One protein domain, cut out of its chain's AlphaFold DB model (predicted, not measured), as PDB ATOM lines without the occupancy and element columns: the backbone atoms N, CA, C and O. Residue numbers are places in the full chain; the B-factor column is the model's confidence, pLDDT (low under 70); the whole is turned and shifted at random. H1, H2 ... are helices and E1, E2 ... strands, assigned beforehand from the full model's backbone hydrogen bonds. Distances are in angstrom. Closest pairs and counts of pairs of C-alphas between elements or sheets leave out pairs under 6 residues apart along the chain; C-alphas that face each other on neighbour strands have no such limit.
ATOM      1  N   LEU A  22     -35.706   9.218  15.428       47.75
ATOM      2  CA  LEU A  22     -36.935   8.445  15.439       47.75
ATOM      3  C   LEU A  22     -38.112   9.281  15.956       47.75
ATOM      4  O   LEU A  22     -38.029   9.853  17.039       47.75
ATOM      5  N   TYR A  23     -39.248   9.239  15.246       30.75
ATOM      6  CA  TYR A  23     -40.558   9.559  15.824       30.75
ATOM      7  C   TYR A  23     -41.692   8.630  15.325       30.75
ATOM      8  O   TYR A  23     -41.575   7.942  14.323       30.75
ATOM      9  N   ARG A  24     -42.796   8.528  16.082       29.94
ATOM     10  CA  ARG A  24     -43.874   7.508  16.013       29.94
ATOM     11  C   ARG A  24     -45.155   8.098  15.379       29.94
ATOM     12  O   ARG A  24     -45.579   9.172  15.772       29.94
ATOM     13  N   ARG A  25     -45.850   7.481  14.406       24.58
ATOM     14  CA  ARG A  25     -46.824   6.356  14.535       24.58
ATOM     15  C   ARG A  25     -46.743   5.312  13.415       24.58
ATOM     16  O   ARG A  25     -47.492   4.346  13.464       24.58
ATOM     17  N   LYS A  26     -45.824   5.497  12.473       30.48
ATOM     18  CA  LYS A  26     -45.243   4.498  11.559       30.48
ATOM     19  C   LYS A  26     -44.065   5.113  10.775       30.48
ATOM     20  O   LYS A  26     -43.637   4.496   9.816       30.48
ATOM     21  N   THR A  27     -43.559   6.298  11.156       34.97
ATOM     22  CA  THR A  27     -42.787   7.190  10.270       34.97
ATOM     23  C   THR A  27     -41.431   7.570  10.871       34.97
ATOM     24  O   THR A  27     -41.372   8.472  11.695       34.97
ATOM     25  N   LYS A  28     -40.344   6.906  10.471       48.81
ATOM     26  CA  LYS A  28     -38.965   7.274  10.852       48.81
ATOM     27  C   LYS A  28     -38.473   8.433   9.993       48.81
ATOM     28  O   LYS A  28     -38.849   8.493   8.833       48.81
ATOM     29  N   ILE A  29     -37.652   9.336  10.522       48.22
ATOM     30  CA  ILE A  29     -37.064  10.414   9.719       48.22
ATOM     31  C   ILE A  29     -35.613  10.036   9.434       48.22
ATOM     32  O   ILE A  29     -34.845   9.776  10.357       48.22
ATOM     33  N   PHE A  30     -35.268   9.953   8.154       55.31
ATOM     34  CA  PHE A  30     -33.952   9.567   7.668       55.31
ATOM     35  C   PHE A  30     -33.325  10.720   6.881       55.31
ATOM     36  O   PHE A  30     -34.014  11.395   6.113       55.31
ATOM     37  N   SER A  31     -32.026  10.944   7.075       46.47
ATOM     38  CA  SER A  31     -31.253  11.967   6.373       46.47
ATOM     39  C   SER A  31     -30.117  11.324   5.581       46.47
ATOM     40  O   SER A  31     -29.162  10.837   6.178       46.47
ATOM     41  N   CYS A  32     -30.181  11.376   4.250       46.88
ATOM     42  CA  CYS A  32     -29.049  11.017   3.390       46.88
ATOM     43  C   CYS A  32     -28.187  12.256   3.149       46.88
ATOM     44  O   CYS A  32     -28.681  13.217   2.556       46.88
ATOM     45  N   SER A  33     -26.910  12.237   3.539       47.09
ATOM     46  CA  SER A  33     -25.937  13.247   3.099       47.09
ATOM     47  C   SER A  33     -25.009  12.667   2.036       47.09
ATOM     48  O   SER A  33     -24.208  11.781   2.325       47.09
ATOM     49  N   GLY A  34     -25.075  13.189   0.811       46.03
ATOM     50  CA  GLY A  34     -24.087  12.894  -0.225       46.03
ATOM     51  C   GLY A  34     -22.914  13.867  -0.131       46.03
ATOM     52  O   GLY A  34     -23.009  14.981  -0.638       46.03
ATOM     53  N   ALA A  35     -21.806  13.473   0.497       38.47
ATOM     54  CA  ALA A  35     -20.568  14.252   0.461       38.47
ATOM     55  C   ALA A  35     -19.691  13.768  -0.704       38.47
ATOM     56  O   ALA A  35     -18.936  12.807  -0.571       38.47
ATOM     57  N   SER A  53     -30.852   5.850  -6.437       81.56
ATOM     58  CA  SER A  53     -31.778   6.928  -6.110       81.56
ATOM     59  C   SER A  53     -31.604   7.348  -4.650       81.56
ATOM     60  O   SER A  53     -31.108   6.592  -3.812       81.56
ATOM     61  N   LEU A  54     -32.043   8.565  -4.322       78.06
ATOM     62  CA  LEU A  54     -32.002   9.061  -2.945       78.06
ATOM     63  C   LEU A  54     -32.808   8.158  -2.000       78.06
ATOM     64  O   LEU A  54     -32.418   7.970  -0.849       78.06
ATOM     65  N   GLU A  55     -33.891   7.566  -2.504       80.69
ATOM     66  CA  GLU A  55     -34.713   6.581  -1.811       80.69
ATOM     67  C   GLU A  55     -33.962   5.267  -1.556       80.69
ATOM     68  O   GLU A  55     -34.025   4.740  -0.446       80.69
ATOM     69  N   GLU A  56     -33.229   4.739  -2.544       82.75
ATOM     70  CA  GLU A  56     -32.406   3.532  -2.370       82.75
ATOM     71  C   GLU A  56     -31.287   3.764  -1.353       82.75
ATOM     72  O   GLU A  56     -31.079   2.933  -0.468       82.75
ATOM     73  N   THR A  57     -30.624   4.921  -1.418       80.88
ATOM     74  CA  THR A  57     -29.638   5.322  -0.411       80.88
ATOM     75  C   THR A  57     -30.282   5.445   0.973       80.88
ATOM     76  O   THR A  57     -29.722   4.939   1.940       80.88
ATOM     77  N   ALA A  58     -31.482   6.030   1.085       78.69
ATOM     78  CA  ALA A  58     -32.193   6.147   2.364       78.69
ATOM     79  C   ALA A  58     -32.560   4.782   2.954       78.69
ATOM     80  O   ALA A  58     -32.444   4.576   4.161       78.69
ATOM     81  N   ALA A  59     -32.978   3.839   2.110       82.12
ATOM     82  CA  ALA A  59     -33.279   2.477   2.527       82.12
ATOM     83  C   ALA A  59     -32.032   1.727   3.004       82.12
ATOM     84  O   ALA A  59     -32.074   1.074   4.049       82.12
ATOM     85  N   ARG A  60     -30.926   1.841   2.259       83.75
ATOM     86  CA  ARG A  60     -29.649   1.204   2.591       83.75
ATOM     87  C   ARG A  60     -29.085   1.730   3.908       83.75
ATOM     88  O   ARG A  60     -28.768   0.939   4.789       83.75
ATOM     89  N   GLU A  61     -28.994   3.045   4.060       81.75
ATOM     90  CA  GLU A  61     -28.435   3.662   5.265       81.75
ATOM     91  C   GLU A  61     -29.310   3.407   6.506       81.75
ATOM     92  O   GLU A  61     -28.784   3.098   7.573       81.75
ATOM     93  N   LEU A  62     -30.649   3.444   6.374       78.38
ATOM     94  CA  LEU A  62     -31.556   3.067   7.466       78.38
ATOM     95  C   LEU A  62     -31.234   1.655   7.981       78.38
ATOM     96  O   LEU A  62     -31.212   1.427   9.193       78.38
ATOM     97  N   PHE A  63     -30.976   0.719   7.071       79.19
ATOM     98  CA  PHE A  63     -30.619  -0.646   7.428       79.19
ATOM     99  C   PHE A  63     -29.218  -0.735   8.051       79.19
ATOM    100  O   PHE A  63     -29.078  -1.327   9.115       79.19
ATOM    101  N   GLU A  64     -28.200  -0.116   7.449       76.06
ATOM    102  CA  GLU A  64     -26.814  -0.164   7.941       76.06
ATOM    103  C   GLU A  64     -26.630   0.476   9.326       76.06
ATOM    104  O   GLU A  64     -25.797   0.021  10.111       76.06
ATOM    105  N   GLU A  65     -27.379   1.538   9.636       73.69
ATOM    106  CA  GLU A  65     -27.248   2.253  10.908       73.69
ATOM    107  C   GLU A  65     -28.145   1.704  12.018       73.69
ATOM    108  O   GLU A  65     -27.825   1.868  13.195       73.69
ATOM    109  N   THR A  66     -29.291   1.109  11.665       71.12
ATOM    110  CA  THR A  66     -30.326   0.775  12.658       71.12
ATOM    111  C   THR A  66     -30.879  -0.642  12.562       71.12
ATOM    112  O   THR A  66     -31.682  -1.030  13.409       71.12
ATOM    113  N   SER A  67     -30.493  -1.411  11.539       78.69
ATOM    114  CA  SER A  67     -31.058  -2.735  11.230       78.69
ATOM    115  C   SER A  67     -32.577  -2.696  11.004       78.69
ATOM    116  O   SER A  67     -33.312  -3.641  11.303       78.69
ATOM    117  N   LEU A  68     -33.080  -1.565  10.496       79.00
ATOM    118  CA  LEU A  68     -34.496  -1.349  10.220       79.00
ATOM    119  C   LEU A  68     -34.743  -1.311   8.713       79.00
ATOM    120  O   LEU A  68     -33.968  -0.751   7.948       79.00
ATOM    121  N   THR A  69     -35.891  -1.832   8.301       83.94
ATOM    122  CA  THR A  69     -36.427  -1.657   6.946       83.94
ATOM    123  C   THR A  69     -37.706  -0.831   7.002       83.94
ATOM    124  O   THR A  69     -38.319  -0.705   8.064       83.94
ATOM    125  N   ALA A  70     -38.109  -0.236   5.879       84.00
ATOM    126  CA  ALA A  70     -39.363   0.502   5.746       84.00
ATOM    127  C   ALA A  70     -40.128   0.054   4.500       84.00
ATOM    128  O   ALA A  70     -39.523  -0.359   3.513       84.00
ATOM    129  N   GLU A  71     -41.458   0.129   4.557       86.50
ATOM    130  CA  GLU A  71     -42.326  -0.221   3.429       86.50
ATOM    131  C   GLU A  71     -42.281   0.865   2.351       86.50
ATOM    132  O   GLU A  71     -42.315   0.556   1.165       86.50
ATOM    133  N   ASN A  72     -42.212   2.138   2.761       83.88
ATOM    134  CA  ASN A  72     -42.200   3.287   1.858       83.88
ATOM    135  C   ASN A  72     -41.309   4.411   2.398       83.88
ATOM    136  O   ASN A  72     -41.153   4.561   3.609       83.88
ATOM    137  N   PHE A  73     -40.793   5.249   1.500       82.50
ATOM    138  CA  PHE A  73     -40.077   6.477   1.835       82.50
ATOM    139  C   PHE A  73     -40.800   7.666   1.208       82.50
ATOM    140  O   PHE A  73     -40.968   7.736  -0.008       82.50
ATOM    141  N   ARG A  74     -41.242   8.609   2.039       83.38
ATOM    142  CA  ARG A  74     -41.884   9.850   1.603       83.38
ATOM    143  C   ARG A  74     -40.901  11.002   1.726       83.38
ATOM    144  O   ARG A  74     -40.457  11.298   2.831       83.38
ATOM    145  N   PHE A  75     -40.585  11.667   0.622       82.50
ATOM    146  CA  PHE A  75     -39.770  12.880   0.659       82.50
ATOM    147  C   PHE A  75     -40.453  13.960   1.513       82.50
ATOM    148  O   PHE A  75     -41.659  14.192   1.384       82.50
ATOM    149  N   VAL A  76     -39.686  14.583   2.407       81.25
ATOM    150  CA  VAL A  76     -40.147  15.659   3.292       81.25
ATOM    151  C   VAL A  76     -39.599  16.991   2.800       81.25
ATOM    152  O   VAL A  76     -40.383  17.894   2.526       81.25
ATOM    153  N   ASP A  77     -38.273  17.101   2.681       81.06
ATOM    154  CA  ASP A  77     -37.593  18.342   2.307       81.06
ATOM    155  C   ASP A  77     -36.123  18.091   1.935       81.06
ATOM    156  O   ASP A  77     -35.587  16.995   2.128       81.06
ATOM    157  N   MET A  78     -35.452  19.128   1.437       78.94
ATOM    158  CA  MET A  78     -34.026  19.131   1.139       78.94
ATOM    159  C   MET A  78     -33.324  20.290   1.853       78.94
ATOM    160  O   MET A  78     -33.521  21.460   1.533       78.94
ATOM    161  N   LEU A  79     -32.444  19.955   2.795       78.12
ATOM    162  CA  LEU A  79     -31.666  20.915   3.568       78.12
ATOM    163  C   LEU A  79     -30.321  21.177   2.889       78.12
ATOM    164  O   LEU A  79     -29.610  20.256   2.485       78.12
ATOM    165  N   SER A  80     -29.959  22.452   2.777       77.88
ATOM    166  CA  SER A  80     -28.686  22.904   2.208       77.88
ATOM    167  C   SER A  80     -28.269  24.247   2.818       77.88
ATOM    168  O   SER A  80     -29.025  24.860   3.573       77.88
ATOM    169  N   GLY A  81     -27.062  24.717   2.494       77.75
ATOM    170  CA  GLY A  81     -26.566  26.039   2.889       77.75
ATOM    171  C   GLY A  81     -25.522  26.011   4.006       77.75
ATOM    172  O   GLY A  81     -24.998  24.961   4.370       77.75
ATOM    173  N   GLN A  82     -25.201  27.192   4.544       78.12
ATOM    174  CA  GLN A  82     -24.060  27.391   5.449       78.12
ATOM    175  C   GLN A  82     -24.138  26.555   6.736       78.12
ATOM    176  O   GLN A  82     -23.107  26.178   7.283       78.12
ATOM    177  N   ALA A  83     -25.347  26.229   7.203       74.38
ATOM    178  CA  ALA A  83     -25.561  25.385   8.379       74.38
ATOM    179  C   ALA A  83     -25.054  23.941   8.196       74.38
ATOM    180  O   ALA A  83     -24.869  23.219   9.172       74.38
ATOM    181  N   LEU A  84     -24.831  23.524   6.948       69.81
ATOM    182  CA  LEU A  84     -24.373  22.195   6.561       69.81
ATOM    183  C   LEU A  84     -22.966  22.203   5.939       69.81
ATOM    184  O   LEU A  84     -22.499  21.171   5.448       69.81
ATOM    185  N   TYR A  85     -22.284  23.351   5.987       77.88
ATOM    186  CA  TYR A  85     -20.875  23.484   5.630       77.88
ATOM    187  C   TYR A  85     -19.981  23.072   6.801       77.88
ATOM    188  O   TYR A  85     -20.208  23.463   7.946       77.88
ATOM    189  N   TYR A  86     -18.929  22.321   6.496       72.50
ATOM    190  CA  TYR A  86     -17.896  21.964   7.453       72.50
ATOM    191  C   TYR A  86     -16.519  22.016   6.797       72.50
ATOM    192  O   TYR A  86     -16.325  21.461   5.717       72.50
ATOM    193  N   GLN A  87     -15.558  22.641   7.472       78.44
ATOM    194  CA  GLN A  87     -14.160  22.645   7.061       78.44
ATOM    195  C   GLN A  87     -13.333  21.828   8.049       78.44
ATOM    196  O   GLN A  87     -13.307  22.110   9.248       78.44
ATOM    197  N   TYR A  88     -12.645  20.813   7.540       73.12
ATOM    198  CA  TYR A  88     -11.728  20.005   8.325       73.12
ATOM    199  C   TYR A  88     -10.441  20.785   8.647       73.12
ATOM    200  O   TYR A  88     -10.020  21.646   7.871       73.12
ATOM    201  N   PRO A  89      -9.738  20.456   9.750       77.00
ATOM    202  CA  PRO A  89      -8.481  21.119  10.114       77.00
ATOM    203  C   PRO A  89      -7.367  21.020   9.062       77.00
ATOM    204  O   PRO A  89      -6.426  21.808   9.085       77.00
ATOM    205  N   ASN A  90      -7.448  20.043   8.157       82.06
ATOM    206  CA  ASN A  90      -6.521  19.866   7.039       82.06
ATOM    207  C   ASN A  90      -6.835  20.779   5.834       82.06
ATOM    208  O   ASN A  90      -6.087  20.750   4.860       82.06
ATOM    209  N   GLY A  91      -7.897  21.590   5.906       78.88
ATOM    210  CA  GLY A  91      -8.324  22.517   4.858       78.88
ATOM    211  C   GLY A  91      -9.394  21.967   3.915       78.88
ATOM    212  O   GLY A  91      -9.891  22.734   3.092       78.88
ATOM    213  N   ASP A  92      -9.780  20.694   4.043       76.44
ATOM    214  CA  ASP A  92     -10.826  20.105   3.205       76.44
ATOM    215  C   ASP A  92     -12.194  20.680   3.570       76.44
ATOM    216  O   ASP A  92     -12.592  20.706   4.736       76.44
ATOM    217  N   GLU A  93     -12.939  21.111   2.559       78.50
ATOM    218  CA  GLU A  93     -14.279  21.663   2.719       78.50
ATOM    219  C   GLU A  93     -15.336  20.658   2.275       78.50
ATOM    220  O   GLU A  93     -15.224  20.025   1.223       78.50
ATOM    221  N   VAL A  94     -16.400  20.552   3.065       69.56
ATOM    222  CA  VAL A  94     -17.573  19.746   2.748       69.56
ATOM    223  C   VAL A  94     -18.811  20.620   2.817       69.56
ATOM    224  O   VAL A  94     -19.092  21.262   3.826       69.56
ATOM    225  N   TYR A  95     -19.576  20.595   1.732       74.12
ATOM    226  CA  TYR A  95     -20.872  21.243   1.614       74.12
ATOM    227  C   TYR A  95     -21.926  20.140   1.583       74.12
ATOM    228  O   TYR A  95     -22.104  19.485   0.557       74.12
ATOM    229  N   ASN A  96     -22.584  19.884   2.714       69.62
ATOM    230  CA  ASN A  96     -23.578  18.818   2.767       69.62
ATOM    231  C   ASN A  96     -24.921  19.304   2.215       69.62
ATOM    232  O   ASN A  96     -25.411  20.381   2.559       69.62
ATOM    233  N   ILE A  97     -25.532  18.460   1.390       70.44
ATOM    234  CA  ILE A  97     -26.946  18.535   1.033       70.44
ATOM    235  C   ILE A  97     -27.602  17.313   1.659       70.44
ATOM    236  O   ILE A  97     -27.101  16.197   1.503       70.44
ATOM    237  N   ILE A  98     -28.691  17.535   2.388       77.06
ATOM    238  CA  ILE A  98     -29.413  16.484   3.093       77.06
ATOM    239  C   ILE A  98     -30.813  16.370   2.511       77.06
ATOM    240  O   ILE A  98     -31.611  17.296   2.635       77.06
ATOM    241  N   ALA A  99     -31.130  15.221   1.921       75.75
ATOM    242  CA  ALA A  99     -32.505  14.876   1.582       75.75
ATOM    243  C   ALA A  99     -33.158  14.185   2.785       75.75
ATOM    244  O   ALA A  99     -32.629  13.197   3.303       75.75
ATOM    245  N   VAL A 100     -34.289  14.724   3.240       80.25
ATOM    246  CA  VAL A 100     -35.028  14.224   4.400       80.25
ATOM    247  C   VAL A 100     -36.191  13.366   3.923       80.25
ATOM    248  O   VAL A 100     -37.068  13.837   3.197       80.25
ATOM    249  N   TYR A 101     -36.223  12.116   4.375       78.44
ATOM    250  CA  TYR A 101     -37.285  11.165   4.069       78.44
ATOM    251  C   TYR A 101     -37.988  10.670   5.327       78.44
ATOM    252  O   TYR A 101     -37.375  10.376   6.349       78.44
ATOM    253  N   ALA A 102     -39.300  10.519   5.217       81.56
ATOM    254  CA  ALA A 102     -40.163   9.831   6.154       81.56
ATOM    255  C   ALA A 102     -40.273   8.346   5.754       81.56
ATOM    256  O   ALA A 102     -40.969   8.010   4.801       81.56
ATOM    257  N   ALA A 103     -39.597   7.456   6.479       81.50
ATOM    258  CA  ALA A 103     -39.678   6.003   6.353       81.50
ATOM    259  C   ALA A 103     -40.958   5.474   7.017       81.50
ATOM    260  O   ALA A 103     -41.061   5.390   8.242       81.50
ATOM    261  N   GLU A 104     -41.947   5.118   6.209       81.56
ATOM    262  CA  GLU A 104     -43.263   4.658   6.633       81.56
ATOM    263  C   GLU A 104     -43.325   3.123   6.726       81.56
ATOM    264  O   GLU A 104     -42.771   2.404   5.897       81.56
ATOM    265  N   GLY A 105     -43.996   2.607   7.760       79.81
ATOM    266  CA  GLY A 105     -44.113   1.163   7.994       79.81
ATOM    267  C   GLY A 105     -42.825   0.523   8.514       79.81
ATOM    268  O   GLY A 105     -42.607  -0.668   8.328       79.81
ATOM    269  N   ALA A 106     -41.949   1.303   9.150       80.62
ATOM    270  CA  ALA A 106     -40.620   0.813   9.466       80.62
ATOM    271  C   ALA A 106     -40.601  -0.270  10.563       80.62
ATOM    272  O   ALA A 106     -41.189  -0.091  11.631       80.62
ATOM    273  N   SER A 107     -39.868  -1.358  10.325       75.31
ATOM    274  CA  SER A 107     -39.827  -2.561  11.165       75.31
ATOM    275  C   SER A 107     -38.402  -3.098  11.328       75.31
ATOM    276  O   SER A 107     -37.508  -2.721  10.572       75.31
ATOM    277  N   VAL A 108     -38.179  -3.911  12.362       76.50
ATOM    278  CA  VAL A 108     -36.904  -4.609  12.587       76.50
ATOM    279  C   VAL A 108     -36.879  -5.843  11.695       76.50
ATOM    280  O   VAL A 108     -37.841  -6.615  11.689       76.50
ATOM    281  N   PRO A 124     -40.543  10.308  21.700       65.31
ATOM    282  CA  PRO A 124     -41.598  11.142  21.174       65.31
ATOM    283  C   PRO A 124     -41.084  12.585  20.924       65.31
ATOM    284  O   PRO A 124     -40.139  13.017  21.578       65.31
ATOM    285  N   LEU A 125     -41.676  13.339  19.980       67.94
ATOM    286  CA  LEU A 125     -41.238  14.696  19.587       67.94
ATOM    287  C   LEU A 125     -41.243  15.689  20.752       67.94
ATOM    288  O   LEU A 125     -40.479  16.646  20.761       67.94
ATOM    289  N   ASP A 126     -42.129  15.476  21.717       67.06
ATOM    290  CA  ASP A 126     -42.256  16.269  22.936       67.06
ATOM    291  C   ASP A 126     -41.291  15.823  24.047       67.06
ATOM    292  O   ASP A 126     -41.232  16.455  25.102       67.06
ATOM    293  N   ARG A 127     -40.517  14.752  23.826       71.00
ATOM    294  CA  ARG A 127     -39.564  14.194  24.793       71.00
ATOM    295  C   ARG A 127     -38.298  13.683  24.110       71.00
ATOM    296  O   ARG A 127     -37.904  12.526  24.271       71.00
ATOM    297  N   LEU A 128     -37.672  14.563  23.341       73.19
ATOM    298  CA  LEU A 128     -36.362  14.302  22.766       73.19
ATOM    299  C   LEU A 128     -35.260  14.372  23.850       73.19
ATOM    300  O   LEU A 128     -35.460  15.025  24.877       73.19
ATOM    301  N   PRO A 129     -34.106  13.707  23.651       71.81
ATOM    302  CA  PRO A 129     -32.965  13.795  24.564       71.81
ATOM    303  C   PRO A 129     -32.452  15.235  24.719       71.81
ATOM    304  O   PRO A 129     -32.558  16.032  23.797       71.81
ATOM    305  N   GLU A 130     -31.828  15.571  25.851       70.44
ATOM    306  CA  GLU A 130     -31.263  16.922  26.055       70.44
ATOM    307  C   GLU A 130     -30.046  17.212  25.160       70.44
ATOM    308  O   GLU A 130     -29.754  18.364  24.848       70.44
ATOM    309  N   LYS A 131     -29.319  16.167  24.752       73.94
ATOM    310  CA  LYS A 131     -28.134  16.263  23.895       73.94
ATOM    311  C   LYS A 131     -28.445  15.638  22.545       73.94
ATOM    312  O   LYS A 131     -28.393  14.421  22.401       73.94
ATOM    313  N   ILE A 132     -28.770  16.487  21.578       72.19
ATOM    314  CA  ILE A 132     -29.048  16.105  20.193       72.19
ATOM    315  C   ILE A 132     -27.991  16.757  19.307       72.19
ATOM    316  O   ILE A 132     -27.562  17.881  19.568       72.19
ATOM    317  N   ASP A 133     -27.561  16.047  18.268       70.31
ATOM    318  CA  ASP A 133     -26.680  16.621  17.255       70.31
ATOM    319  C   ASP A 133     -27.362  17.814  16.561       70.31
ATOM    320  O   ASP A 133     -28.532  17.710  16.183       70.31
ATOM    321  N   PRO A 134     -26.658  18.942  16.363       71.50
ATOM    322  CA  PRO A 134     -27.225  20.127  15.725       71.50
ATOM    323  C   PRO A 134     -27.870  19.868  14.356       71.50
ATOM    324  O   PRO A 134     -28.883  20.483  14.033       71.50
ATOM    325  N   ARG A 135     -27.342  18.937  13.553       68.69
ATOM    326  CA  ARG A 135     -27.922  18.563  12.249       68.69
ATOM    327  C   ARG A 135     -29.247  17.841  12.417       68.69
ATOM    328  O   ARG A 135     -30.171  18.031  11.633       68.69
ATOM    329  N   ALA A 136     -29.345  17.037  13.462       73.38
ATOM    330  CA  ALA A 136     -30.544  16.294  13.776       73.38
ATOM    331  C   ALA A 136     -31.666  17.262  14.238       73.38
ATOM    332  O   ALA A 136     -32.826  17.093  13.866       73.38
ATOM    333  N   VAL A 137     -31.316  18.363  14.918       77.44
ATOM    334  CA  VAL A 137     -32.255  19.470  15.197       77.44
ATOM    335  C   VAL A 137     -32.789  20.106  13.906       77.44
ATOM    336  O   VAL A 137     -34.000  20.259  13.778       77.44
ATOM    337  N   LEU A 138     -31.931  20.383  12.914       76.31
ATOM    338  CA  LEU A 138     -32.372  20.946  11.623       76.31
ATOM    339  C   LEU A 138     -33.400  20.051  10.914       76.31
ATOM    340  O   LEU A 138     -34.387  20.535  10.360       76.31
ATOM    341  N   VAL A 139     -33.185  18.736  10.957       75.56
ATOM    342  CA  VAL A 139     -34.106  17.745  10.383       75.56
ATOM    343  C   VAL A 139     -35.454  17.735  11.121       75.56
ATOM    344  O   VAL A 139     -36.504  17.626  10.484       75.56
ATOM    345  N   LEU A 140     -35.457  17.897  12.448       77.94
ATOM    346  CA  LEU A 140     -36.691  17.984  13.240       77.94
ATOM    347  C   LEU A 140     -37.468  19.268  12.990       77.94
ATOM    348  O   LEU A 140     -38.694  19.225  12.890       77.94
ATOM    349  N   ASP A 141     -36.784  20.404  12.909       80.69
ATOM    350  CA  ASP A 141     -37.425  21.696  12.666       80.69
ATOM    351  C   ASP A 141     -38.115  21.703  11.301       80.69
ATOM    352  O   ASP A 141     -39.289  22.070  11.196       80.69
ATOM    353  N   CYS A 142     -37.433  21.159  10.290       74.12
ATOM    354  CA  CYS A 142     -37.995  20.891   8.973       74.12
ATOM    355  C   CYS A 142     -39.251  20.003   9.048       74.12
ATOM    356  O   CYS A 142     -40.317  20.380   8.563       74.12
ATOM    357  N   PHE A 143     -39.166  18.850   9.719       73.25
ATOM    358  CA  PHE A 143     -40.290  17.916   9.801       73.25
ATOM    359  C   PHE A 143     -41.485  18.465  10.599       73.25
ATOM    360  O   PHE A 143     -42.639  18.157  10.296       73.25
ATOM    361  N   THR A 144     -41.229  19.264  11.636       75.69
ATOM    362  CA  THR A 144     -42.271  19.851  12.493       75.69
ATOM    363  C   THR A 144     -42.842  21.161  11.948       75.69
ATOM    364  O   THR A 144     -43.783  21.697  12.536       75.69
ATOM    365  N   GLY A 145     -42.317  21.669  10.827       68.94
ATOM    366  CA  GLY A 145     -42.743  22.931  10.225       68.94
ATOM    367  C   GLY A 145     -42.376  24.160  11.062       68.94
ATOM    368  O   GLY A 145     -42.974  25.225  10.890       68.94
TER     369      GLY A 145
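This is residues 22 to 35, 53 to 108 and 124 to 145 of the 148 residues of the protein "Nudix hydrolase domain-containing protein" of Alkalicoccus urumqiensis (UniProt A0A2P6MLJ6). A strongly twisted sheet of three strands, E1, E5 and E2, is sandwiched between two helices in three layers, H1 on one face and H2 on the other. A small hairpin, E3 and E4, reaches out beyond one end of the sheet. The printed part has 92 residues, with two named helices and five named strands in the order E1 H1 E2 E3 E4 E5 H2, a mixed class. Both sheets, E1 E5 E2 and E3 E4, are antiparallel. The whole is compact, radius of gyration of the C-alphas 13.9 A, spanning 41 by 31 by 22 A.

E1, residues 27 to 33, is an edge strand antiparallel to E5, residues 98 to 104; N 30 and O 101 are within hydrogen-bond range at 2.8 A. H1, residues 54 to 66, is on this sheet; its closest C-alphas to E1 are those of Ala 58 and Cys 32, 5.9 A. E2, residues 72 to 79, the other edge strand, bends by 52 degrees at residue 76 and is antiparallel to E5, with N 76 and O 100 at 2.8 A. E3, residues 85 to 87, and E4, residues 93 to 95, form an antiparallel hairpin, with N 86 and O 94 at 2.9 A. E4 runs on into E5 at 46 degrees. H2, residues 134 to 144, is on the opposite face from H1, at a height over the sheet of 9.2 A; its closest C-alphas to E2 are those of Phe 143 and Val 76, 6.9 A. In H1 and H2 every O i to N i+4 pair is within hydrogen-bond range.

E1 begins at C-alpha 27 (-42.787, 7.190, 10.270) and measures 19.3 A; H1 measures 17.7 A, E2 20.6 A and E5 18.6 A. H2, 15.4 A, ends at C-alpha 144 (-42.271, 19.851, 12.493).

Residues 36 to 52 and 109 to 123 are not printed, with gaps of 14.9 A and 18.5 A between C-alphas. Of the links printed whole, none is long. Mean pLDDT of the printed part is 71.4; 22 residues are under 70, among them residues 22 to 35 and 124 to 126.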